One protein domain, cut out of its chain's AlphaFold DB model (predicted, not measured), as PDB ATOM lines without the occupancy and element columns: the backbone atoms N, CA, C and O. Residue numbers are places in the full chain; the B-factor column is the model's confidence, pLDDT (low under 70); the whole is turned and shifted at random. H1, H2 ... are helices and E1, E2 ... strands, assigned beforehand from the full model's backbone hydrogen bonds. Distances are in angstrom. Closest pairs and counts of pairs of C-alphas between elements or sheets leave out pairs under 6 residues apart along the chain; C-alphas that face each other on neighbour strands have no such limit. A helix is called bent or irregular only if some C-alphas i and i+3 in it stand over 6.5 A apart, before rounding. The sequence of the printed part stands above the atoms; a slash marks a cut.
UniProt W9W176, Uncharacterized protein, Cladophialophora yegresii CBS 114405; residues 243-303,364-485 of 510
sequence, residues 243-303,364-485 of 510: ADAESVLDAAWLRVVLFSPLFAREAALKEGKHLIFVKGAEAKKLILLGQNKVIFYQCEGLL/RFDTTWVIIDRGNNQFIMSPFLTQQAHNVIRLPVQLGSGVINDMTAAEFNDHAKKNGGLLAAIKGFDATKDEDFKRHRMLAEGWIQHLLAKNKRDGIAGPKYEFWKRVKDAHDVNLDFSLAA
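What this domain is: This is residues 243 to 303 and 364 to 485 of the 510 residues of an uncharacterized protein of Cladophialophora yegresii CBS 114405 (UniProt W9W176). A strongly twisted sheet of five strands makes the core, with H2 and H5 side by side over one face and H4 with the short H3 over the other. H1, H6 and H7 gather at one end of the sheet; the long helix H8 runs past the sheet and, beyond its other end, folds back into H9, which packs on H4. The printed part has 183 residues with ten named helices and five named strands, in the order H1 E1 H2 E2 H3 H4 E3 E4 H5 E5 H6 H7 H8 H9 H10; the class is mixed, helices and strands. The sheet runs E1 E4 E3 E2 E5 and is mixed, with parallel and antiparallel neighbours. The whole is compact, with a radius of gyration of the C-alphas of 16.4 A, and spans 50 by 37 by 30 A.

How they stand to each other: Look first for the strands: E1 is residues 253 to 256, E2 275 to 279, E3 367 to 373, E4 378 to 385 and E5 404 to 406. E1 and E4 are parallel, with N 379 and O 253 at 2.8 A. E4 and E3, a hairpin, are antiparallel, with N 368 and O 384 at 2.8 A. E3 and E2 are antiparallel, with N 276 and O 371 at 2.8 A. E2 and E5 are parallel, with N 277 and O 405 at 2.8 A. Now go along the helices. H1, residues 245 to 249, touches H7, residues 421 to 427; their closest C-alphas, of Leu 249 and Leu 422, are 5.5 A apart. H2, residues 261 to 269, has a height over the sheet of 9.1 A and touches H5, residues 386 to 399, at a shallow tilt of 28 degrees, the same way, closest at the C-alphas of Pro 261 and Ile 393, 5.8 A. H3, residues 280 to 283, and H4, residues 292 to 300, are on the same face of the sheet, opposite to H2; H2 and H5 on one face of the sheet and H4 on the other make three layers, helices on both faces of a sheet. E1, H2, E2 and E4, H5, E5 are split strand-helix-strand units, with other strands between their two parallel strands, and both crossovers are right-handed. H6, residues 409 to 418, only grazes the sheet, as does H7; the two meet only through their link. H8, residues 431 to 457, is not on the sheet; its residues 445 to 456 touch H9, residues 463 to 474, in a helical hairpin, closest at the C-alphas of Asn 455 and Tyr 465, 6.1 A. H9 touches H4 at a shallow tilt of 19 degrees, opposite ways, with the C-alphas of Cys 299 and Val 471 closest at 5.1 A. H10, residues 481 to 484, only just touches H8, with 3 pairs of C-alphas within 8 A, the closest those of Ala 453 and Ala 484, 7.6 A. In H1, H2, H4, H6 and H9 every O i to N i+4 pair is within hydrogen-bond range; H5 has 8 of 10, H7 2 of 3 and H8 20 of 23, while H3 and H10 are too short for such a pair.

Where its parts are: Find C-alpha 245 at (162.479, 143.671, 132.257), where H1 begins. E3 is 19.5 A long and E4 23.5 A, from C-alpha 378 at (170.082, 138.563, 149.390). H5 is 18.2 A long, H9 16.4 A and H8 40.6 A. H5 and H8 are only just irregular: C-alphas 392 and 395, and C-alphas 432 and 435, are each 6.7 A apart. H10 ends at C-alpha 484, (182.815, 107.213, 157.917).

The domain as a whole: The two C-alphas farthest apart, those of Glu 246 and Ala 485, are 52.9 A apart. Residues 304 to 363 are cut out, and C-alphas 303 and 364 are 11.0 A apart across the cut, in the link from H4 to E3. Of the links that are printed whole, none is long. The mean pLDDT of the printed part is 83.9, and 26 residues are under 70, among them 288 to 292, 431 to 436, 457 to 461 and 478 to 485.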
ATOM      1  N   ALA A 243     161.543 136.762 130.680       56.66
ATOM      2  CA  ALA A 243     160.924 137.500 131.775       56.66
ATOM      3  C   ALA A 243     160.832 138.995 131.423       56.66
ATOM      4  O   ALA A 243     161.683 139.507 130.694       56.66
ATOM      5  N   ASP A 244     159.798 139.666 131.926       72.75
ATOM      6  CA  ASP A 244     159.619 141.116 131.812       72.75
ATOM      7  C   ASP A 244     160.831 141.850 132.424       72.75
ATOM      8  O   ASP A 244     161.349 141.426 133.460       72.75
ATOM      9  N   ALA A 245     161.312 142.922 131.793       77.81
ATOM     10  CA  ALA A 245     162.479 143.671 132.257       77.81
ATOM     11  C   ALA A 245     162.287 144.175 133.697       77.81
ATOM     12  O   ALA A 245     163.203 144.065 134.513       77.81
ATOM     13  N   GLU A 246     161.077 144.630 134.031       82.94
ATOM     14  CA  GLU A 246     160.724 145.050 135.391       82.94
ATOM     15  C   GLU A 246     160.845 143.894 136.386       82.94
ATOM     16  O   GLU A 246     161.424 144.042 137.458       82.94
ATOM     17  N   SER A 247     160.398 142.700 135.989       82.50
ATOM     18  CA  SER A 247     160.447 141.514 136.843       82.50
ATOM     19  C   SER A 247     161.880 141.090 137.199       82.50
ATOM     20  O   SER A 247     162.110 140.538 138.271       82.50
ATOM     21  N   VAL A 248     162.859 141.379 136.330       83.62
ATOM     22  CA  VAL A 248     164.287 141.143 136.601       83.62
ATOM     23  C   VAL A 248     164.808 142.130 137.641       83.62
ATOM     24  O   VAL A 248     165.506 141.728 138.567       83.62
ATOM     25  N   LEU A 249     164.468 143.412 137.503       86.31
ATOM     26  CA  LEU A 249     164.900 144.456 138.435       86.31
ATOM     27  C   LEU A 249     164.292 144.259 139.827       86.31
ATOM     28  O   LEU A 249     164.984 144.438 140.830       86.31
ATOM     29  N   ASP A 250     163.032 143.833 139.877       89.88
ATOM     30  CA  ASP A 250     162.273 143.564 141.100       89.88
ATOM     31  C   ASP A 250     162.713 142.278 141.825       89.88
ATOM     32  O   ASP A 250     162.349 142.057 142.982       89.88
ATOM     33  N   ALA A 251     163.497 141.419 141.171       88.44
ATOM     34  CA  ALA A 251     163.886 140.125 141.712       88.44
ATOM     35  C   ALA A 251     164.843 140.236 142.908       88.44
ATOM     36  O   ALA A 251     165.608 141.188 143.060       88.44
ATOM     37  N   ALA A 252     164.843 139.204 143.747       90.12
ATOM     38  CA  ALA A 252     165.855 139.031 144.779       90.12
ATOM     39  C   ALA A 252     167.117 138.375 144.218       90.12
ATOM     40  O   ALA A 252     167.067 137.613 143.251       90.12
ATOM     41  N   TRP A 253     168.251 138.597 144.886       87.56
ATOM     42  CA  TRP A 253     169.441 137.804 144.608       87.56
ATOM     43  C   TRP A 253     169.388 136.497 145.396       87.56
ATOM     44  O   TRP A 253     169.574 136.480 146.612       87.56
ATOM     45  N   LEU A 254     169.133 135.398 144.690       86.81
ATOM     46  CA  LEU A 254     168.925 134.081 145.279       86.81
ATOM     47  C   LEU A 254     170.073 133.128 144.916       86.81
ATOM     48  O   LEU A 254     170.352 132.880 143.741       86.81
ATOM     49  N   ARG A 255     170.738 132.567 145.932       83.75
ATOM     50  CA  ARG A 255     171.813 131.575 145.764       83.75
ATOM     51  C   ARG A 255     171.357 130.188 146.198       83.75
ATOM     52  O   ARG A 255     170.936 130.017 147.338       83.75
ATOM     53  N   VAL A 256     171.521 129.179 145.341       86.94
ATOM     54  CA  VAL A 256     171.368 127.776 145.759       86.94
ATOM     55  C   VAL A 256     172.677 127.331 146.379       86.94
ATOM     56  O   VAL A 256     173.683 127.156 145.694       86.94
ATOM     57  N   VAL A 257     172.661 127.151 147.690       86.81
ATOM     58  CA  VAL A 257     173.821 126.700 148.452       86.81
ATOM     59  C   VAL A 257     173.428 125.513 149.304       86.81
ATOM     60  O   VAL A 257     172.272 125.349 149.695       86.81
ATOM     61  N   LEU A 258     174.404 124.665 149.589       88.88
ATOM     62  CA  LEU A 258     174.168 123.530 150.453       88.88
ATOM     63  C   LEU A 258     174.315 123.965 151.914       88.88
ATOM     64  O   LEU A 258     175.384 124.429 152.309       88.88
ATOM     65  N   PHE A 259     173.257 123.805 152.709       91.50
ATOM     66  CA  PHE A 259     173.308 123.994 154.157       91.50
ATOM     67  C   PHE A 259     172.528 122.899 154.898       91.50
ATOM     68  O   PHE A 259     171.621 122.284 154.341       91.50
ATOM     69  N   SER A 260     172.885 122.638 156.159       91.06
ATOM     70  CA  SER A 260     172.245 121.595 156.972       91.06
ATOM     71  C   SER A 260     170.952 122.091 157.645       91.06
ATOM     72  O   SER A 260     170.786 123.296 157.860       91.06
ATOM     73  N   PRO A 261     170.044 121.188 158.066       91.94
ATOM     74  CA  PRO A 261     168.866 121.565 158.851       91.94
ATOM     75  C   PRO A 261     169.218 122.283 160.156       91.94
ATOM     76  O   PRO A 261     168.527 123.214 160.560       91.94
ATOM     77  N   LEU A 262     170.310 121.863 160.806       90.12
ATOM     78  CA  LEU A 262     170.797 122.474 162.043       90.12
ATOM     79  C   LEU A 262     171.183 123.933 161.824       90.12
ATOM     80  O   LEU A 262     170.826 124.781 162.635       90.12
ATOM     81  N   PHE A 263     171.838 124.230 160.699       91.25
ATOM     82  CA  PHE A 263     172.156 125.605 160.346       91.25
ATOM     83  C   PHE A 263     170.895 126.449 160.141       91.25
ATOM     84  O   PHE A 263     170.803 127.543 160.686       91.25
ATOM     85  N   ALA A 264     169.893 125.937 159.418       93.19
ATOM     86  CA  ALA A 264     168.634 126.661 159.229       93.19
ATOM     87  C   ALA A 264     167.936 126.960 160.569       93.19
ATOM     88  O   ALA A 264     167.450 128.069 160.785       93.19
ATOM     89  N   ARG A 265     167.938 125.996 161.500       92.38
ATOM     90  CA  ARG A 265     167.413 126.195 162.860       92.38
ATOM     91  C   ARG A 265     168.198 127.247 163.629       92.38
ATOM     92  O   ARG A 265     167.596 128.092 164.278       92.38
ATOM     93  N   GLU A 266     169.524 127.184 163.586       90.81
ATOM     94  CA  GLU A 266     170.394 128.129 164.284       90.81
ATOM     95  C   GLU A 266     170.215 129.555 163.756       90.81
ATOM     96  O   GLU A 266     170.021 130.475 164.551       90.81
ATOM     97  N   ALA A 267     170.172 129.719 162.433       91.00
ATOM     98  CA  ALA A 267     169.883 130.996 161.796       91.00
ATOM     99  C   ALA A 267     168.535 131.559 162.276       91.00
ATOM    100  O   ALA A 267     168.431 132.738 162.603       91.00
ATOM    101  N   ALA A 268     167.503 130.722 162.390       93.69
ATOM    102  CA  ALA A 268     166.193 131.178 162.844       93.69
ATOM    103  C   ALA A 268     166.148 131.520 164.339       93.69
ATOM    104  O   ALA A 268     165.649 132.574 164.723       93.69
ATOM    105  N   LEU A 269     166.661 130.626 165.185       92.56
ATOM    106  CA  LEU A 269     166.476 130.691 166.635       92.56
ATOM    107  C   LEU A 269     167.513 131.564 167.338       92.56
ATOM    108  O   LEU A 269     167.184 132.231 168.314       92.56
ATOM    109  N   LYS A 270     168.766 131.556 166.870       91.12
ATOM    110  CA  LYS A 270     169.851 132.326 167.495       91.12
ATOM    111  C   LYS A 270     170.077 133.661 166.805       91.12
ATOM    112  O   LYS A 270     170.266 134.668 167.477       91.12
ATOM    113  N   GLU A 271     170.062 133.676 165.474       89.94
ATOM    114  CA  GLU A 271     170.315 134.899 164.700       89.94
ATOM    115  C   GLU A 271     169.033 135.682 164.370       89.94
ATOM    116  O   GLU A 271     169.113 136.779 163.813       89.94
ATOM    117  N   GLY A 272     167.855 135.129 164.686       91.25
ATOM    118  CA  GLY A 272     166.562 135.757 164.410       91.25
ATOM    119  C   GLY A 272     166.245 135.883 162.917       91.25
ATOM    120  O   GLY A 272     165.487 136.769 162.524       91.25
ATOM    121  N   LYS A 273     166.849 135.053 162.058       91.81
ATOM    122  CA  LYS A 273     166.593 135.079 160.613       91.81
ATOM    123  C   LYS A 273     165.221 134.508 160.293       91.81
ATOM    124  O   LYS A 273     164.766 133.539 160.895       91.81
ATOM    125  N   HIS A 274     164.580 135.083 159.285       92.56
ATOM    126  CA  HIS A 274     163.320 134.558 158.782       92.56
ATOM    127  C   HIS A 274     163.594 133.357 157.876       92.56
ATOM    128  O   HIS A 274     164.410 133.445 156.952       92.56
ATOM    129  N   LEU A 275     162.893 132.252 158.129       95.75
ATOM    130  CA  LEU A 275     162.888 131.104 157.230       95.75
ATOM    131  C   LEU A 275     161.683 131.190 156.303       95.75
ATOM    132  O   LEU A 275     160.548 131.317 156.759       95.75
ATOM    133  N   ILE A 276     161.928 131.084 155.005       96.81
ATOM    134  CA  ILE A 276     160.882 131.042 153.989       96.81
ATOM    135  C   ILE A 276     160.859 129.635 153.392       96.81
ATOM    136  O   ILE A 276     161.888 129.116 152.968       96.81
ATOM    137  N   PHE A 277     159.691 129.005 153.366       96.94
ATOM    138  CA  PHE A 277     159.486 127.675 152.809       96.94
ATOM    139  C   PHE A 277     158.736 127.807 151.486       96.94
ATOM    140  O   PHE A 277     157.642 128.371 151.427       96.94
ATOM    141  N   VAL A 278     159.332 127.278 150.419       95.44
ATOM    142  CA  VAL A 278     158.774 127.314 149.064       95.44
ATOM    143  C   VAL A 278     158.749 125.894 148.509       95.44
ATOM    144  O   VAL A 278     159.771 125.211 148.474       95.44
ATOM    145  N   LYS A 279     157.587 125.417 148.056       93.81
ATOM    146  CA  LYS A 279     157.477 124.088 147.422       93.81
ATOM    147  C   LYS A 279     158.282 124.042 146.120       93.81
ATOM    148  O   LYS A 279     158.310 125.038 145.407       93.81
ATOM    149  N   GLY A 280     158.849 122.892 145.746       89.12
ATOM    150  CA  GLY A 280     159.651 122.732 144.517       89.12
ATOM    151  C   GLY A 280     158.962 123.256 143.247       89.12
ATOM    152  O   GLY A 280     159.559 123.995 142.461       89.12
ATOM    153  N   ALA A 281     157.657 122.994 143.108       86.75
ATOM    154  CA  ALA A 281     156.843 123.494 141.995       86.75
ATOM    155  C   ALA A 281     156.744 125.034 141.931       86.75
ATOM    156  O   ALA A 281     156.665 125.600 140.840       86.75
ATOM    157  N   GLU A 282     156.768 125.712 143.079       90.25
ATOM    158  CA  GLU A 282     156.814 127.175 143.164       90.25
ATOM    159  C   GLU A 282     158.247 127.685 143.002       90.25
ATOM    160  O   GLU A 282     158.488 128.615 142.241       90.25
ATOM    161  N   ALA A 283     159.228 127.025 143.616       89.25
ATOM    162  CA  ALA A 283     160.632 127.416 143.541       89.25
ATOM    163  C   ALA A 283     161.156 127.451 142.090       89.25
ATOM    164  O   ALA A 283     161.932 128.333 141.728       89.25
ATOM    165  N   LYS A 284     160.648 126.569 141.215       82.88
ATOM    166  CA  LYS A 284     160.929 126.568 139.765       82.88
ATOM    167  C   LYS A 284     160.527 127.874 139.059       82.88
ATOM    168  O   LYS A 284     161.087 128.190 138.009       82.88
ATOM    169  N   LYS A 285     159.542 128.601 139.595       84.50
ATOM    170  CA  LYS A 285     158.995 129.850 139.035       84.50
ATOM    171  C   LYS A 285     159.732 131.097 139.539       84.50
ATOM    172  O   LYS A 285     159.441 132.190 139.060       84.50
ATOM    173  N   LEU A 286     160.651 130.953 140.499       84.19
ATOM    174  CA  LEU A 286     161.425 132.072 141.030       84.19
ATOM    175  C   LEU A 286     162.286 132.699 139.932       84.19
ATOM    176  O   LEU A 286     162.913 132.012 139.117       84.19
ATOM    177  N   ILE A 287     162.285 134.027 139.911       71.94
ATOM    178  CA  ILE A 287     163.017 134.811 138.926       71.94
ATOM    179  C   ILE A 287     164.503 134.769 139.299       71.94
ATOM    180  O   ILE A 287     164.855 134.886 140.467       71.94
ATOM    181  N   LEU A 288     165.374 134.598 138.296       64.81
ATOM    182  CA  LEU A 288     166.835 134.691 138.434       64.81
ATOM    183  C   LEU A 288     167.483 133.711 139.427       64.81
ATOM    184  O   LEU A 288     168.158 134.094 140.377       64.81
ATOM    185  N   LEU A 289     167.416 132.416 139.114       63.44
ATOM    186  CA  LEU A 289     168.321 131.435 139.730       63.44
ATOM    187  C   LEU A 289     169.780 131.581 139.233       63.44
ATOM    188  O   LEU A 289     170.696 131.078 139.874       63.44
ATOM    189  N   GLY A 290     170.026 132.254 138.104       62.81
ATOM    190  CA  GLY A 290     171.370 132.444 137.533       62.81
ATOM    191  C   GLY A 290     172.178 131.140 137.385       62.81
ATOM    192  O   GLY A 290     171.617 130.102 137.017       62.81
ATOM    193  N   GLN A 291     173.465 131.150 137.766       57.00
ATOM    194  CA  GLN A 291     174.329 129.962 137.948       57.00
ATOM    195  C   GLN A 291     173.685 128.809 138.724       57.00
ATOM    196  O   GLN A 291     173.995 127.634 138.502       57.00
ATOM    197  N   ASN A 292     172.779 129.134 139.640       68.81
ATOM    198  CA  ASN A 292     172.153 128.176 140.530       68.81
ATOM    199  C   ASN A 292     171.015 127.397 139.871       68.81
ATOM    200  O   ASN A 292     170.565 126.394 140.421       68.81
ATOM    201  N   LYS A 293     170.574 127.804 138.675       75.94
ATOM    202  CA  LYS A 293     169.498 127.132 137.939       75.94
ATOM    203  C   LYS A 293     169.835 125.677 137.620       75.94
ATOM    204  O   LYS A 293     168.979 124.805 137.728       75.94
ATOM    205  N   VAL A 294     171.093 125.411 137.264       74.50
ATOM    206  CA  VAL A 294     171.565 124.051 136.973       74.50
ATOM    207  C   VAL A 294     171.539 123.192 138.235       74.50
ATOM    208  O   VAL A 294     171.055 122.067 138.194       74.50
ATOM    209  N   ILE A 295     172.005 123.738 139.364       79.88
ATOM    210  CA  ILE A 295     172.001 123.037 140.656       79.88
ATOM    211  C   ILE A 295     170.560 122.741 141.083       79.88
ATOM    212  O   ILE A 295     170.241 121.603 141.414       79.88
ATOM    213  N   PHE A 296     169.672 123.737 140.990       85.31
ATOM    214  CA  PHE A 296     168.243 123.583 141.249       85.31
ATOM    215  C   PHE A 296     167.642 122.426 140.442       85.31
ATOM    216  O   PHE A 296     167.058 121.511 141.019       85.31
ATOM    217  N   TYR A 297     167.831 122.422 139.118       81.62
ATOM    218  CA  TYR A 297     167.282 121.370 138.267       81.62
ATOM    219  C   TYR A 297     167.846 119.989 138.603       81.62
ATOM    220  O   TYR A 297     167.078 119.034 138.707       81.62
ATOM    221  N   GLN A 298     169.153 119.883 138.856       82.00
ATOM    222  CA  GLN A 298     169.781 118.623 139.257       82.00
ATOM    223  C   GLN A 298     169.199 118.079 140.576       82.00
ATOM    224  O   GLN A 298     168.877 116.890 140.652       82.00
ATOM    225  N   CYS A 299     168.994 118.941 141.579       85.38
ATOM    226  CA  CYS A 299     168.383 118.568 142.860       85.38
ATOM    227  C   CYS A 299     166.920 118.118 142.705       85.38
ATOM    228  O   CYS A 299     166.531 117.088 143.254       85.38
ATOM    229  N   GLU A 300     166.124 118.831 141.906       84.56
ATOM    230  CA  GLU A 300     164.719 118.489 141.625       84.56
ATOM    231  C   GLU A 300     164.567 117.248 140.724       84.56
ATOM    232  O   GLU A 300     163.473 116.700 140.552       84.56
ATOM    233  N   GLY A 301     165.663 116.782 140.116       73.69
ATOM    234  CA  GLY A 301     165.610 115.741 139.095       73.69
ATOM    235  C   GLY A 301     164.986 116.203 137.784       73.69
ATOM    236  O   GLY A 301     164.510 115.371 137.012       73.69
ATOM    237  N   LEU A 302     164.963 117.512 137.561       74.31
ATOM    238  CA  LEU A 302     164.547 118.134 136.321       74.31
ATOM    239  C   LEU A 302     165.745 118.166 135.377       74.31
ATOM    240  O   LEU A 302     166.893 118.294 135.804       74.31
ATOM    241  N   LEU A 303     165.492 118.061 134.078       65.69
ATOM    242  CA  LEU A 303     166.569 118.238 133.118       65.69
ATOM    243  C   LEU A 303     166.797 119.713 132.841       65.69
ATOM    244  O   LEU A 303     165.849 120.464 132.600       65.69
ATOM    245  N   ARG A 364     160.566 114.838 140.628       71.88
ATOM    246  CA  ARG A 364     160.599 113.408 140.989       71.88
ATOM    247  C   ARG A 364     160.372 113.177 142.485       71.88
ATOM    248  O   ARG A 364     160.020 112.071 142.883       71.88
ATOM    249  N   PHE A 365     160.606 114.199 143.302       81.69
ATOM    250  CA  PHE A 365     160.531 114.127 144.754       81.69
ATOM    251  C   PHE A 365     159.644 115.245 145.288       81.69
ATOM    252  O   PHE A 365     159.676 116.359 144.769       81.69
ATOM    253  N   ASP A 366     158.907 114.968 146.362       89.00
ATOM    254  CA  ASP A 366     158.234 116.015 147.128       89.00
ATOM    255  C   ASP A 366     159.285 116.827 147.894       89.00
ATOM    256  O   ASP A 366     159.829 116.403 148.921       89.00
ATOM    257  N   THR A 367     159.627 117.968 147.308       91.94
ATOM    258  CA  THR A 367     160.744 118.819 147.701       91.94
ATOM    259  C   THR A 367     160.232 120.159 148.199       91.94
ATOM    260  O   THR A 367     159.351 120.790 147.610       91.94
ATOM    261  N   THR A 368     160.834 120.616 149.289       95.44
ATOM    262  CA  THR A 368     160.647 121.953 149.835       95.44
ATOM    263  C   THR A 368     161.996 122.645 149.886       95.44
ATOM    264  O   THR A 368     162.968 122.122 150.434       95.44
ATOM    265  N   TRP A 369     162.047 123.838 149.314       95.44
ATOM    266  CA  TRP A 369     163.192 124.722 149.385       95.44
ATOM    267  C   TRP A 369     163.058 125.602 150.608       95.44
ATOM    268  O   TRP A 369     162.095 126.357 150.745       95.44
ATOM    269  N   VAL A 370     164.035 125.486 151.497       96.62
ATOM    270  CA  VAL A 370     164.156 126.373 152.650       96.62
ATOM    271  C   VAL A 370     165.058 127.518 152.233       96.62
ATOM    272  O   VAL A 370     166.156 127.284 151.728       96.62
ATOM    273  N   ILE A 371     164.579 128.740 152.416       95.69
ATOM    274  CA  ILE A 371     165.251 129.978 152.043       95.69
ATOM    275  C   ILE A 371     165.522 130.781 153.317       95.69
ATOM    276  O   ILE A 371     164.641 130.926 154.163       95.69
ATOM    277  N   ILE A 372     166.739 131.299 153.453       94.00
ATOM    278  CA  ILE A 372     167.174 132.127 154.583       94.00
ATOM    279  C   ILE A 372     167.476 133.531 154.062       94.00
ATOM    280  O   ILE A 372     168.262 133.695 153.122       94.00
ATOM    281  N   ASP A 373     166.869 134.534 154.694       92.25
ATOM    282  CA  ASP A 373     167.135 135.947 154.421       92.25
ATOM    283  C   ASP A 373     168.475 136.388 155.038       92.25
ATOM    284  O   ASP A 373     168.706 136.255 156.245       92.25
ATOM    285  N   ARG A 374     169.380 136.917 154.208       88.31
ATOM    286  CA  ARG A 374     170.690 137.448 154.624       88.31
ATOM    287  C   ARG A 374     170.714 138.980 154.691       88.31
ATOM    288  O   ARG A 374     171.757 139.553 155.021       88.31
ATOM    289  N   GLY A 375     169.577 139.629 154.466       89.38
ATOM    290  CA  GLY A 375     169.421 141.073 154.391       89.38
ATOM    291  C   GLY A 375     169.767 141.621 153.009       89.38
ATOM    292  O   GLY A 375     170.358 140.937 152.176       89.38
ATOM    293  N   ASN A 376     169.400 142.882 152.768       91.94
ATOM    294  CA  ASN A 376     169.625 143.581 151.498       91.94
ATOM    295  C   ASN A 376     169.087 142.819 150.278       91.94
ATOM    296  O   ASN A 376     169.693 142.854 149.216       91.94
ATOM    297  N   ASN A 377     167.971 142.103 150.429       92.19
ATOM    298  CA  ASN A 377     167.372 141.306 149.357       92.19
ATOM    299  C   ASN A 377     168.282 140.177 148.817       92.19
ATOM    300  O   ASN A 377     168.179 139.774 147.655       92.19
ATOM    301  N   GLN A 378     169.190 139.684 149.666       90.06
ATOM    302  CA  GLN A 378     170.082 138.563 149.390       90.06
ATOM    303  C   GLN A 378     169.596 137.329 150.143       90.06
ATOM    304  O   GLN A 378     169.404 137.366 151.359       90.06
ATOM    305  N   PHE A 379     169.440 136.221 149.432       91.44
ATOM    306  CA  PHE A 379     168.874 134.999 149.980       91.44
ATOM    307  C   PHE A 379     169.710 133.791 149.605       91.44
ATOM    308  O   PHE A 379     170.324 133.719 148.537       91.44
ATOM    309  N   ILE A 380     169.683 132.806 150.492       90.38
ATOM    310  CA  ILE A 380     170.295 131.503 150.266       90.38
ATOM    311  C   ILE A 380     169.220 130.437 150.382       90.38
ATOM    312  O   ILE A 380     168.364 130.532 151.254       90.38
ATOM    313  N   MET A 381     169.254 129.430 149.519       93.31
ATOM    314  CA  MET A 381     168.267 128.356 149.515       93.31
ATOM    315  C   MET A 381     168.922 126.986 149.415       93.31
ATOM    316  O   MET A 381     169.903 126.824 148.688       93.31
ATOM    317  N   SER A 382     168.347 126.001 150.104       94.06
ATOM    318  CA  SER A 382     168.765 124.600 150.028       94.06
ATOM    319  C   SER A 382     167.557 123.669 149.901       94.06
ATOM    320  O   SER A 382     166.501 123.967 150.478       94.06
ATOM    321  N   PRO A 383     167.678 122.564 149.144       94.50
ATOM    322  CA  PRO A 383     166.583 121.630 148.950       94.50
ATOM    323  C   PRO A 383     166.502 120.618 150.096       94.50
ATOM    324  O   PRO A 383     167.504 120.049 150.528       94.50
ATOM    325  N   PHE A 384     165.280 120.320 150.523       94.06
ATOM    326  CA  PHE A 384     164.980 119.262 151.482       94.06
ATOM    327  C   PHE A 384     163.772 118.459 151.013       94.06
ATOM    328  O   PHE A 384     162.903 118.969 150.305       94.06
ATOM    329  N   LEU A 385     163.669 117.208 151.458       92.88
ATOM    330  CA  LEU A 385     162.404 116.483 151.362       92.88
ATOM    331  C   LEU A 385     161.363 117.189 152.234       92.88
ATOM    332  O   LEU A 385     161.668 117.540 153.374       92.88
ATOM    333  N   THR A 386     160.139 117.364 151.739       93.94
ATOM    334  CA  THR A 386     159.090 118.142 152.426       93.94
ATOM    335  C   THR A 386     158.847 117.671 153.861       93.94
ATOM    336  O   THR A 386     158.845 118.482 154.788       93.94
ATOM    337  N   GLN A 387     158.754 116.357 154.085       91.19
ATOM    338  CA  GLN A 387     158.593 115.786 155.428       91.19
ATOM    339  C   GLN A 387     159.777 116.117 156.352       91.19
ATOM    340  O   GLN A 387     159.601 116.384 157.536       91.19
ATOM    341  N   GLN A 388     160.996 116.136 155.813       89.88
ATOM    342  CA  GLN A 388     162.196 116.452 156.580       89.88
ATOM    343  C   GLN A 388     162.312 117.947 156.875       89.88
ATOM    344  O   GLN A 388     162.665 118.319 157.991       89.88
ATOM    345  N   ALA A 389     161.974 118.800 155.906       93.56
ATOM    346  CA  ALA A 389     161.870 120.240 156.113       93.56
ATOM    347  C   ALA A 389     160.856 120.553 157.225       93.56
ATOM    348  O   ALA A 389     161.120 121.386 158.090       93.56
ATOM    349  N   HIS A 390     159.725 119.840 157.242       93.75
ATOM    350  CA  HIS A 390     158.709 119.980 158.276       93.75
ATOM    351  C   HIS A 390     159.212 119.512 159.651       93.75
ATOM    352  O   HIS A 390     159.259 120.302 160.592       93.75
ATOM    353  N   ASN A 391     159.653 118.256 159.754       92.19
ATOM    354  CA  ASN A 391     159.955 117.635 161.044       92.19
ATOM    355  C   ASN A 391     161.258 118.142 161.665       92.19
ATOM    356  O   ASN A 391     161.342 118.318 162.874       92.19
ATOM    357  N   VAL A 392     162.286 118.380 160.846       91.31
ATOM    358  CA  VAL A 392     163.639 118.664 161.342       91.31
ATOM    359  C   VAL A 392     163.917 120.161 161.416       91.31
ATOM    360  O   VAL A 392     164.770 120.569 162.193       91.31
ATOM    361  N   ILE A 393     163.224 120.995 160.636       93.38
ATOM    362  CA  ILE A 393     163.461 122.448 160.620       93.38
ATOM    363  C   ILE A 393     162.242 123.179 161.158       93.38
ATOM    364  O   ILE A 393     162.338 123.881 162.161       93.38
ATOM    365  N   ARG A 394     161.091 123.011 160.502       94.19
ATOM    366  CA  ARG A 394     159.912 123.832 160.761       94.19
ATOM    367  C   ARG A 394     159.385 123.663 162.182       94.19
ATOM    368  O   ARG A 394     159.292 124.659 162.891       94.19
ATOM    369  N   LEU A 395     159.068 122.436 162.600       91.38
ATOM    370  CA  LEU A 395     158.513 122.165 163.929       91.38
ATOM    371  C   LEU A 395     159.438 122.679 165.051       91.38
ATOM    372  O   LEU A 395     158.972 123.479 165.864       91.38
ATOM    373  N   PRO A 396     160.750 122.357 165.073       91.06
ATOM    374  CA  PRO A 396     161.659 122.900 166.082       91.06
ATOM    375  C   PRO A 396     161.743 124.429 166.097       91.06
ATOM    376  O   PRO A 396     161.833 125.026 167.167       91.06
ATOM    377  N   VAL A 397     161.722 125.077 164.928       91.38
ATOM    378  CA  VAL A 397     161.785 126.544 164.848       91.38
ATOM    379  C   VAL A 397     160.493 127.183 165.359       91.38
ATOM    380  O   VAL A 397     160.562 128.162 166.094       91.38
ATOM    381  N   GLN A 398     159.329 126.610 165.039       90.12
ATOM    382  CA  GLN A 398     158.039 127.083 165.557       90.12
ATOM    383  C   GLN A 398     157.958 126.947 167.079       90.12
ATOM    384  O   GLN A 398     157.556 127.892 167.753       90.12
ATOM    385  N   LEU A 399     158.391 125.807 167.625       89.31
ATOM    386  CA  LEU A 399     158.443 125.582 169.072       89.31
ATOM    387  C   LEU A 399     159.403 126.559 169.767       89.31
ATOM    388  O   LEU A 399     159.113 127.048 170.854       89.31
ATOM    389  N   GLY A 400     160.515 126.898 169.113       84.44
ATOM    390  CA  GLY A 400     161.470 127.899 169.584       84.44
ATOM    391  C   GLY A 400     161.076 129.358 169.309       84.44
ATOM    392  O   GLY A 400     161.913 130.236 169.490       84.44
ATOM    393  N   SER A 401     159.837 129.638 168.883       88.06
ATOM    394  CA  SER A 401     159.336 130.992 168.569       88.06
ATOM    395  C   SER A 401     160.077 131.725 167.435       88.06
ATOM    396  O   SER A 401     160.069 132.954 167.377       88.06
ATOM    397  N   GLY A 402     160.718 130.995 166.517       87.38
ATOM    398  CA  GLY A 402     161.331 131.576 165.321       87.38
ATOM    399  C   GLY A 402     160.303 131.962 164.250       87.38
ATOM    400  O   GLY A 402     159.188 131.439 164.206       87.38
ATOM    401  N   VAL A 403     160.688 132.873 163.353       89.12
ATOM    402  CA  VAL A 403     159.805 133.388 162.294       89.12
ATOM    403  C   VAL A 403     159.876 132.498 161.054       89.12
ATOM    404  O   VAL A 403     160.940 132.333 160.451       89.12
ATOM    405  N   ILE A 404     158.725 131.954 160.652       92.50
ATOM    406  CA  ILE A 404     158.576 131.111 159.463       92.50
ATOM    407  C   ILE A 404     157.477 131.661 158.564       92.50
ATOM    408  O   ILE A 404     156.373 131.922 159.034       92.50
ATOM    409  N   ASN A 405     157.762 131.735 157.267       94.56
ATOM    410  CA  ASN A 405     156.796 132.089 156.237       94.56
ATOM    411  C   ASN A 405     156.714 130.981 155.186       94.56
ATOM    412  O   ASN A 405     157.734 130.557 154.650       94.56
ATOM    413  N   ASP A 406     155.507 130.550 154.839       95.00
ATOM    414  CA  ASP A 406     155.288 129.820 153.592       95.00
ATOM    415  C   ASP A 406     154.993 130.830 152.497       95.00
ATOM    416  O   ASP A 406     154.154 131.708 152.690       95.00
ATOM    417  N   MET A 407     155.683 130.719 151.366       96.19
ATOM    418  CA  MET A 407     155.481 131.633 150.247       96.19
ATOM    419  C   MET A 407     155.370 130.870 148.929       96.19
ATOM    420  O   MET A 407     156.110 129.922 148.652       96.19
ATOM    421  N   THR A 408     154.451 131.324 148.090       95.00
ATOM    422  CA  THR A 408     154.445 131.057 146.651       95.00
ATOM    423  C   THR A 408     155.543 131.862 145.956       95.00
ATOM    424  O   THR A 408     156.104 132.806 146.519       95.00
ATOM    425  N   ALA A 409     155.845 131.530 144.699       90.94
ATOM    426  CA  ALA A 409     156.825 132.300 143.935       90.94
ATOM    427  C   ALA A 409     156.400 133.762 143.741       90.94
ATOM    428  O   ALA A 409     157.236 134.661 143.781       90.94
ATOM    429  N   ALA A 410     155.098 133.995 143.552       92.00
ATOM    430  CA  ALA A 410     154.537 135.331 143.397       92.00
ATOM    431  C   ALA A 410     154.725 136.165 144.673       92.00
ATOM    432  O   ALA A 410     155.257 137.267 144.607       92.00
ATOM    433  N   GLU A 411     154.384 135.605 145.838       95.44
ATOM    434  CA  GLU A 411     154.556 136.286 147.129       95.44
ATOM    435  C   GLU A 411     156.028 136.584 147.430       95.44
ATOM    436  O   GLU A 411     156.350 137.665 147.925       95.44
ATOM    437  N   PHE A 412     156.930 135.658 147.093       94.44
ATOM    438  CA  PHE A 412     158.365 135.883 147.246       94.44
ATOM    439  C   PHE A 412     158.867 137.013 146.338       94.44
ATOM    440  O   PHE A 412     159.613 137.879 146.795       94.44
ATOM    441  N   ASN A 413     158.443 137.046 145.072       91.50
ATOM    442  CA  ASN A 413     158.820 138.113 144.145       91.50
ATOM    443  C   ASN A 413     158.259 139.474 144.592       91.50
ATOM    444  O   ASN A 413     158.972 140.473 144.548       91.50
ATOM    445  N   ASP A 414     157.025 139.521 145.100       93.75
ATOM    446  CA  ASP A 414     156.441 140.744 145.658       93.75
ATOM    447  C   ASP A 414     157.194 141.219 146.908       93.75
ATOM    448  O   ASP A 414     157.389 142.421 147.110       93.75
ATOM    449  N   HIS A 415     157.629 140.287 147.757       93.94
ATOM    450  CA  HIS A 415     158.483 140.588 148.903       93.94
ATOM    451  C   HIS A 415     159.837 141.156 148.451       93.94
ATOM    452  O   HIS A 415     160.275 142.184 148.967       93.94
ATOM    453  N   ALA A 416     160.461 140.545 147.441       93.31
ATOM    454  CA  ALA A 416     161.721 141.009 146.872       93.31
ATOM    455  C   ALA A 416     161.613 142.420 146.275       93.31
ATOM    456  O   ALA A 416     162.451 143.283 146.553       93.31
ATOM    457  N   LYS A 417     160.533 142.674 145.530       93.75
ATOM    458  CA  LYS A 417     160.205 143.981 144.960       93.75
ATOM    459  C   LYS A 417     160.098 145.051 146.040       93.75
ATOM    460  O   LYS A 417     160.738 146.098 145.951       93.75
ATOM    461  N   LYS A 418     159.324 144.779 147.095       95.12
ATOM    462  CA  LYS A 418     159.139 145.700 148.232       95.12
ATOM    463  C   LYS A 418     160.453 146.026 148.943       95.12
ATOM    464  O   LYS A 418     160.605 147.136 149.441       95.12
ATOM    465  N   ASN A 419     161.403 145.095 148.935       93.75
ATOM    466  CA  ASN A 419     162.720 145.263 149.545       93.75
ATOM    467  C   ASN A 419     163.764 145.897 148.606       93.75
ATOM    468  O   ASN A 419     164.948 145.926 148.940       93.75
ATOM    469  N   GLY A 420     163.346 146.432 147.455       92.19
ATOM    470  CA  GLY A 420     164.211 147.177 146.538       92.19
ATOM    471  C   GLY A 420     164.905 146.330 145.471       92.19
ATOM    472  O   GLY A 420     165.850 146.819 144.845       92.19
ATOM    473  N   GLY A 421     164.461 145.086 145.259       92.38
ATOM    474  CA  GLY A 421     164.880 144.264 144.125       92.38
ATOM    475  C   GLY A 421     166.387 143.993 144.075       92.38
ATOM    476  O   GLY A 421     167.083 143.978 145.100       92.38
ATOM    477  N   LEU A 422     166.919 143.787 142.875       89.62
ATOM    478  CA  LEU A 422     168.341 143.496 142.680       89.62
ATOM    479  C   LEU A 422     169.236 144.685 143.027       89.62
ATOM    480  O   LEU A 422     170.396 144.499 143.395       89.62
ATOM    481  N   LEU A 423     168.708 145.907 142.954       91.62
ATOM    482  CA  LEU A 423     169.448 147.106 143.325       91.62
ATOM    483  C   LEU A 423     169.862 147.075 144.801       91.62
ATOM    484  O   LEU A 423     171.003 147.406 145.129       91.62
ATOM    485  N   ALA A 424     168.956 146.652 145.688       93.75
ATOM    486  CA  ALA A 424     169.269 146.460 147.102       93.75
ATOM    487  C   ALA A 424     170.352 145.384 147.294       93.75
ATOM    488  O   ALA A 424     171.300 145.597 148.056       93.75
ATOM    489  N   ALA A 425     170.266 144.285 146.537       90.81
ATOM    490  CA  ALA A 425     171.243 143.201 146.591       90.81
ATOM    491  C   ALA A 425     172.644 143.653 146.178       90.81
ATOM    492  O   ALA A 425     173.599 143.368 146.899       90.81
ATOM    493  N   ILE A 426     172.764 144.403 145.079       90.50
ATOM    494  CA  ILE A 426     174.039 144.939 144.583       90.50
ATOM    495  C   ILE A 426     174.646 145.924 145.584       90.50
ATOM    496  O   ILE A 426     175.821 145.806 145.919       90.50
ATOM    497  N   LYS A 427     173.851 146.867 146.106       89.81
ATOM    498  CA  LYS A 427     174.336 147.865 147.077       89.81
ATOM    499  C   LYS A 427     174.790 147.238 148.392       89.81
ATOM    500  O   LYS A 427     175.722 147.732 149.017       89.81
ATOM    501  N   GLY A 428     174.115 146.176 148.819       87.50
ATOM    502  CA  GLY A 428     174.445 145.451 150.040       87.50
ATOM    503  C   GLY A 428     175.434 144.305 149.846       87.50
ATOM    504  O   GLY A 428     175.639 143.548 150.801       87.50
ATOM    505  N   PHE A 429     175.955 144.094 148.632       85.69
ATOM    506  CA  PHE A 429     176.793 142.942 148.315       85.69
ATOM    507  C   PHE A 429     178.089 142.995 149.119       85.69
ATOM    508  O   PHE A 429     178.808 143.990 149.112       85.69
ATOM    509  N   ASP A 430     178.394 141.892 149.794       77.94
ATOM    510  CA  ASP A 430     179.582 141.776 150.625       77.94
ATOM    511  C   ASP A 430     180.283 140.448 150.339       77.94
ATOM    512  O   ASP A 430     179.851 139.382 150.785       77.94
ATOM    513  N   ALA A 431     181.383 140.534 149.590       67.94
ATOM    514  CA  ALA A 431     182.217 139.390 149.237       67.94
ATOM    515  C   ALA A 431     182.884 138.738 150.460       67.94
ATOM    516  O   ALA A 431     183.273 137.576 150.397       67.94
ATOM    517  N   THR A 432     183.029 139.457 151.580       65.56
ATOM    518  CA  THR A 432     183.711 138.931 152.777       65.56
ATOM    519  C   THR A 432     182.864 137.918 153.544       65.56
ATOM    520  O   THR A 432     183.404 137.087 154.272       65.56
ATOM    521  N   LYS A 433     181.545 137.899 153.306       67.94
ATOM    522  CA  LYS A 433     180.615 136.913 153.880       67.94
ATOM    523  C   LYS A 433     180.755 135.511 153.272       67.94
ATOM    524  O   LYS A 433     180.020 134.614 153.671       67.94
ATOM    525  N   ASP A 434     181.678 135.299 152.329       64.00
ATOM    526  CA  ASP A 434     181.914 133.999 151.684       64.00
ATOM    527  C   ASP A 434     182.573 132.959 152.616       64.00
ATOM    528  O   ASP A 434     182.407 131.755 152.428       64.00
ATOM    529  N   GLU A 435     183.241 133.392 153.691       66.12
ATOM    530  CA  GLU A 435     183.779 132.473 154.710       66.12
ATOM    531  C   GLU A 435     182.672 131.769 155.516       66.12
ATOM    532  O   GLU A 435     182.776 130.569 155.793       66.12
ATOM    533  N   ASP A 436     181.560 132.459 155.800       69.19
ATOM    534  CA  ASP A 436     180.373 131.827 156.394       69.19
ATOM    535  C   ASP A 436     179.840 130.722 155.470       69.19
ATOM    536  O   ASP A 436     179.560 129.606 155.913       69.19
ATOM    537  N   PHE A 437     179.766 130.987 154.158       70.88
ATOM    538  CA  PHE A 437     179.312 130.003 153.172       70.88
ATOM    539  C   PHE A 437     180.175 128.741 153.170       70.88
ATOM    540  O   PHE A 437     179.633 127.635 153.138       70.88
ATOM    541  N   LYS A 438     181.503 128.886 153.245       73.44
ATOM    542  CA  LYS A 438     182.422 127.742 153.321       73.44
ATOM    543  C   LYS A 438     182.170 126.910 154.574       73.44
ATOM    544  O   LYS A 438     182.073 125.686 154.483       73.44
ATOM    545  N   ARG A 439     182.001 127.559 155.731       76.44
ATOM    546  CA  ARG A 439     181.707 126.867 156.995       76.44
ATOM    547  C   ARG A 439     180.390 126.091 156.930       76.44
ATOM    548  O   ARG A 439     180.350 124.925 157.319       76.44
ATOM    549  N   HIS A 440     179.324 126.712 156.431       78.56
ATOM    550  CA  HIS A 440     178.011 126.065 156.336       78.56
ATOM    551  C   HIS A 440     178.002 124.916 155.340       78.56
ATOM    552  O   HIS A 440     177.410 123.870 155.618       78.56
ATOM    553  N   ARG A 441     178.717 125.079 154.224       82.50
ATOM    554  CA  ARG A 441     178.912 124.016 153.248       82.50
ATOM    555  C   ARG A 441     179.568 122.796 153.891       82.50
ATOM    556  O   ARG A 441     178.998 121.720 153.794       82.50
ATOM    557  N   MET A 442     180.679 122.955 154.619       82.06
ATOM    558  CA  MET A 442     181.361 121.825 155.279       82.06
ATOM    559  C   MET A 442     180.436 121.034 156.221       82.06
ATOM    560  O   MET A 442     180.403 119.805 156.175       82.06
ATOM    561  N   LEU A 443     179.638 121.725 157.044       81.00
ATOM    562  CA  LEU A 443     178.676 121.068 157.941       81.00
ATOM    563  C   LEU A 443     177.598 120.299 157.170       81.00
ATOM    564  O   LEU A 443     177.171 119.219 157.581       81.00
ATOM    565  N   ALA A 444     177.143 120.852 156.050       86.38
ATOM    566  CA  ALA A 444     176.132 120.219 155.221       86.38
ATOM    567  C   ALA A 444     176.676 119.018 154.436       86.38
ATOM    568  O   ALA A 444     175.964 118.031 154.265       86.38
ATOM    569  N   GLU A 445     177.941 119.064 154.017       87.75
ATOM    570  CA  GLU A 445     178.634 117.938 153.388       87.75
ATOM    571  C   GLU A 445     178.747 116.748 154.350       87.75
ATOM    572  O   GLU A 445     178.363 115.635 153.983       87.75
ATOM    573  N   GLY A 446     179.171 116.982 155.599       85.06
ATOM    574  CA  GLY A 446     179.211 115.941 156.635       85.06
ATOM    575  C   GLY A 446     177.827 115.354 156.937       85.06
ATOM    576  O   GLY A 446     177.659 114.141 157.070       85.06
ATOM    577  N   TRP A 447     176.796 116.198 156.954       86.88
ATOM    578  CA  TRP A 447     175.419 115.750 157.147       86.88
ATOM    579  C   TRP A 447     174.895 114.883 155.988       86.88
ATOM    580  O   TRP A 447     174.309 113.823 156.221       86.88
ATOM    581  N   ILE A 448     175.149 115.273 154.734       87.62
ATOM    582  CA  ILE A 448     174.808 114.455 153.561       87.62
ATOM    583  C   ILE A 448     175.553 113.117 153.590       87.62
ATOM    584  O   ILE A 448     174.955 112.079 153.296       87.62
ATOM    585  N   GLN A 449     176.838 113.121 153.954       85.06
ATOM    586  CA  GLN A 449     177.630 111.900 154.100       85.06
ATOM    587  C   GLN A 449     176.984 110.935 155.099       85.06
ATOM    588  O   GLN A 449     176.790 109.762 154.773       85.06
ATOM    589  N   HIS A 450     176.581 111.438 156.268       85.25
ATOM    590  CA  HIS A 450     175.888 110.652 157.284       85.25
ATOM    591  C   HIS A 450     174.578 110.049 156.749       85.25
ATOM    592  O   HIS A 450     174.353 108.843 156.871       85.25
ATOM    593  N   LEU A 451     173.739 110.849 156.078       85.25
ATOM    594  CA  LEU A 451     172.481 110.367 155.496       85.25
ATOM    595  C   LEU A 451     172.697 109.278 154.440       85.25
ATOM    596  O   LEU A 451     171.966 108.285 154.408       85.25
ATOM    597  N   LEU A 452     173.691 109.440 153.568       85.38
ATOM    598  CA  LEU A 452     174.013 108.443 152.548       85.38
ATOM    599  C   LEU A 452     174.566 107.155 153.166       85.38
ATOM    600  O   LEU A 452     174.221 106.066 152.706       85.38
ATOM    601  N   ALA A 453     175.386 107.262 154.214       83.50
ATOM    602  CA  ALA A 453     175.923 106.113 154.933       83.50
ATOM    603  C   ALA A 453     174.822 105.319 155.652       83.50
ATOM    604  O   ALA A 453     174.786 104.095 155.509       83.50
ATOM    605  N   LYS A 454     173.904 106.000 156.354       82.00
ATOM    606  CA  LYS A 454     172.759 105.378 157.042       82.00
ATOM    607  C   LYS A 454     171.894 104.576 156.064       82.00
ATOM    608  O   LYS A 454     171.795 103.362 156.187       82.00
ATOM    609  N   ASN A 455     171.425 105.217 154.991       77.44
ATOM    610  CA  ASN A 455     170.591 104.557 153.977       77.44
ATOM    611  C   ASN A 455     171.290 103.369 153.281       77.44
ATOM    612  O   ASN A 455     170.632 102.421 152.858       77.44
ATOM    613  N   LYS A 456     172.625 103.403 153.142       74.12
ATOM    614  CA  LYS A 456     173.394 102.281 152.582       74.12
ATOM    615  C   LYS A 456     173.462 101.089 153.543       74.12
ATOM    616  O   LYS A 456     173.428  99.954 153.072       74.12
ATOM    617  N   ARG A 457     173.579 101.329 154.856       67.50
ATOM    618  CA  ARG A 457     173.575 100.277 155.892       67.50
ATOM    619  C   ARG A 457     172.217  99.581 155.972       67.50
ATOM    620  O   ARG A 457     172.184  98.361 156.082       67.50
ATOM    621  N   ASP A 458     171.138 100.337 155.795       65.56
ATOM    622  CA  ASP A 458     169.764  99.822 155.842       65.56
ATOM    623  C   ASP A 458     169.391  98.973 154.606       65.56
ATOM    624  O   ASP A 458     168.298  98.422 154.530       65.56
ATOM    625  N   GLY A 459     170.278  98.863 153.605       59.44
ATOM    626  CA  GLY A 459     170.070  98.050 152.399       59.44
ATOM    627  C   GLY A 459     169.024  98.603 151.422       59.44
ATOM    628  O   GLY A 459     168.787  98.010 150.369       59.44
ATOM    629  N   ILE A 460     168.420  99.752 151.727       58.03
ATOM    630  CA  ILE A 460     167.355 100.363 150.934       58.03
ATOM    631  C   ILE A 460     167.969 101.465 150.066       58.03
ATOM    632  O   ILE A 460     168.088 102.623 150.465       58.03
ATOM    633  N   ALA A 461     168.299 101.128 148.817       66.06
ATOM    634  CA  ALA A 461     168.492 102.121 147.756       66.06
ATOM    635  C   ALA A 461     167.130 102.724 147.351       66.06
ATOM    636  O   ALA A 461     166.655 102.551 146.233       66.06
ATOM    637  N   GLY A 462     166.460 103.364 148.310       76.25
ATOM    638  CA  GLY A 462     165.124 103.925 148.156       76.25
ATOM    639  C   GLY A 462     165.138 105.383 147.693       76.25
ATOM    640  O   GLY A 462     166.200 105.999 147.564       76.25
ATOM    641  N   PRO A 463     163.951 105.988 147.514       80.38
ATOM    642  CA  PRO A 463     163.811 107.357 147.009       80.38
ATOM    643  C   PRO A 463     164.605 108.407 147.804       80.38
ATOM    644  O   PRO A 463     165.163 109.331 147.218       80.38
ATOM    645  N   LYS A 464     164.719 108.247 149.132       84.06
ATOM    646  CA  LYS A 464     165.498 109.155 149.995       84.06
ATOM    647  C   LYS A 464     166.998 109.112 149.680       84.06
ATOM    648  O   LYS A 464     167.631 110.161 149.593       84.06
ATOM    649  N   TYR A 465     167.560 107.920 149.472       85.75
ATOM    650  CA  TYR A 465     168.965 107.755 149.092       85.75
ATOM    651  C   TYR A 465     169.245 108.386 147.724       85.75
ATOM    652  O   TYR A 465     170.226 109.110 147.564       85.75
ATOM    653  N   GLU A 466     168.365 108.152 146.746       83.81
ATOM    654  CA  GLU A 466     168.499 108.740 145.410       83.81
ATOM    655  C   GLU A 466     168.455 110.270 145.436       83.81
ATOM    656  O   GLU A 466     169.256 110.913 144.757       83.81
ATOM    657  N   PHE A 467     167.550 110.851 146.229       87.75
ATOM    658  CA  PHE A 467     167.468 112.297 146.412       87.75
ATOM    659  C   PHE A 467     168.781 112.862 146.968       87.75
ATOM    660  O   PHE A 467     169.396 113.723 146.341       87.75
ATOM    661  N   TRP A 468     169.271 112.329 148.092       89.00
ATOM    662  CA  TRP A 468     170.501 112.827 148.716       89.00
ATOM    663  C   TRP A 468     171.741 112.610 147.857       89.00
ATOM    664  O   TRP A 468     172.637 113.454 147.844       89.00
ATOM    665  N   LYS A 469     171.773 111.527 147.072       86.38
ATOM    666  CA  LYS A 469     172.828 111.300 146.086       86.38
ATOM    667  C   LYS A 469     172.830 112.401 145.022       86.38
ATOM    668  O   LYS A 469     173.896 112.886 144.667       86.38
ATOM    669  N   ARG A 470     171.660 112.844 144.555       84.75
ATOM    670  CA  ARG A 470     171.566 113.951 143.590       84.75
ATOM    671  C   ARG A 470     171.960 115.283 144.180       84.75
ATOM    672  O   ARG A 470     172.702 116.000 143.527       84.75
ATOM    673  N   VAL A 471     171.497 115.608 145.385       87.12
ATOM    674  CA  VAL A 471     171.900 116.851 146.059       87.12
ATOM    675  C   VAL A 471     173.423 116.890 146.192       87.12
ATOM    676  O   VAL A 471     174.060 117.873 145.824       87.12
ATOM    677  N   LYS A 472     174.021 115.776 146.619       87.06
ATOM    678  CA  LYS A 472     175.469 115.606 146.675       87.06
ATOM    679  C   LYS A 472     176.142 115.838 145.313       87.06
ATOM    680  O   LYS A 472     177.076 116.632 145.232       87.06
ATOM    681  N   ASP A 473     175.685 115.154 144.265       82.50
ATOM    682  CA  ASP A 473     176.281 115.248 142.928       82.50
ATOM    683  C   ASP A 473     176.089 116.659 142.317       82.50
ATOM    684  O   ASP A 473     176.994 117.186 141.675       82.50
ATOM    685  N   ALA A 474     174.951 117.317 142.567       82.25
ATOM    686  CA  ALA A 474     174.631 118.660 142.067       82.25
ATOM    687  C   ALA A 474     175.523 119.755 142.671       82.25
ATOM    688  O   ALA A 474     175.897 120.715 141.987       82.25
ATOM    689  N   HIS A 475     175.861 119.598 143.952       82.88
ATOM    690  CA  HIS A 475     176.738 120.498 144.697       82.88
ATOM    691  C   HIS A 475     178.227 120.119 144.612       82.88
ATOM    692  O   HIS A 475     179.050 120.813 145.210       82.88
ATOM    693  N   ASP A 476     178.573 119.067 143.861       78.56
ATOM    694  CA  ASP A 476     179.937 118.535 143.729       78.56
ATOM    695  C   ASP A 476     180.593 118.261 145.096       78.56
ATOM    696  O   ASP A 476     181.709 118.689 145.396       78.56
ATOM    697  N   VAL A 477     179.847 117.605 145.990       75.69
ATOM    698  CA  VAL A 477     180.346 117.253 147.325       75.69
ATOM    699  C   VAL A 477     181.315 116.079 147.206       75.69
ATOM    700  O   VAL A 477     180.916 114.952 146.881       75.69
ATOM    701  N   ASN A 478     182.589 116.332 147.504       66.44
ATOM    702  CA  ASN A 478     183.618 115.301 147.527       66.44
ATOM    703  C   ASN A 478     183.423 114.413 148.769       66.44
ATOM    704  O   ASN A 478     183.432 114.898 149.900       66.44
ATOM    705  N   LEU A 479     183.184 113.112 148.575       55.72
ATOM    706  CA  LEU A 479     182.991 112.183 149.693       55.72
ATOM    707  C   LEU A 479     184.347 111.657 150.136       55.72
ATOM    708  O   LEU A 479     184.943 110.836 149.440       55.72
ATOM    709  N   ASP A 480     184.781 112.066 151.323       53.97
ATOM    710  CA  ASP A 480     185.839 111.357 152.024       53.97
ATOM    711  C   ASP A 480     185.227 110.270 152.918       53.97
ATOM    712  O   ASP A 480     184.843 110.492 154.065       53.97
ATOM    713  N   PHE A 481     185.107 109.058 152.373       50.19
ATOM    714  CA  PHE A 481     184.614 107.906 153.134       50.19
ATOM    715  C   PHE A 481     185.601 107.416 154.204       50.19
ATOM    716  O   PHE A 481     185.236 106.541 154.992       50.19
ATOM    717  N   SER A 482     186.817 107.969 154.269       47.38
ATOM    718  CA  SER A 482     187.790 107.655 155.323       47.38
ATOM    719  C   SER A 482     187.268 108.057 156.704       47.38
ATOM    720  O   SER A 482     187.542 107.368 157.682       47.38
ATOM    721  N   LEU A 483     186.456 109.121 156.779       47.00
ATOM    722  CA  LEU A 483     185.847 109.597 158.026       47.00
ATOM    723  C   LEU A 483     184.704 108.688 158.502       47.00
ATOM    724  O   LEU A 483     184.588 108.413 159.692       47.00
ATOM    725  N   ALA A 484     183.910 108.132 157.582       42.56
ATOM    726  CA  ALA A 484     182.815 107.213 157.917       42.56
ATOM    727  C   ALA A 484     183.290 105.788 158.274       42.56
ATOM    728  O   ALA A 484     182.507 104.979 158.776       42.56
ATOM    729  N   ALA A 485     184.556 105.461 157.988       42.44
ATOM    730  CA  ALA A 485     185.179 104.180 158.314       42.44
ATOM    731  C   ALA A 485     185.904 104.178 159.677       42.44
ATOM    732  O   ALA A 485     186.310 103.109 160.130       42.44
TER     733      ALA A 485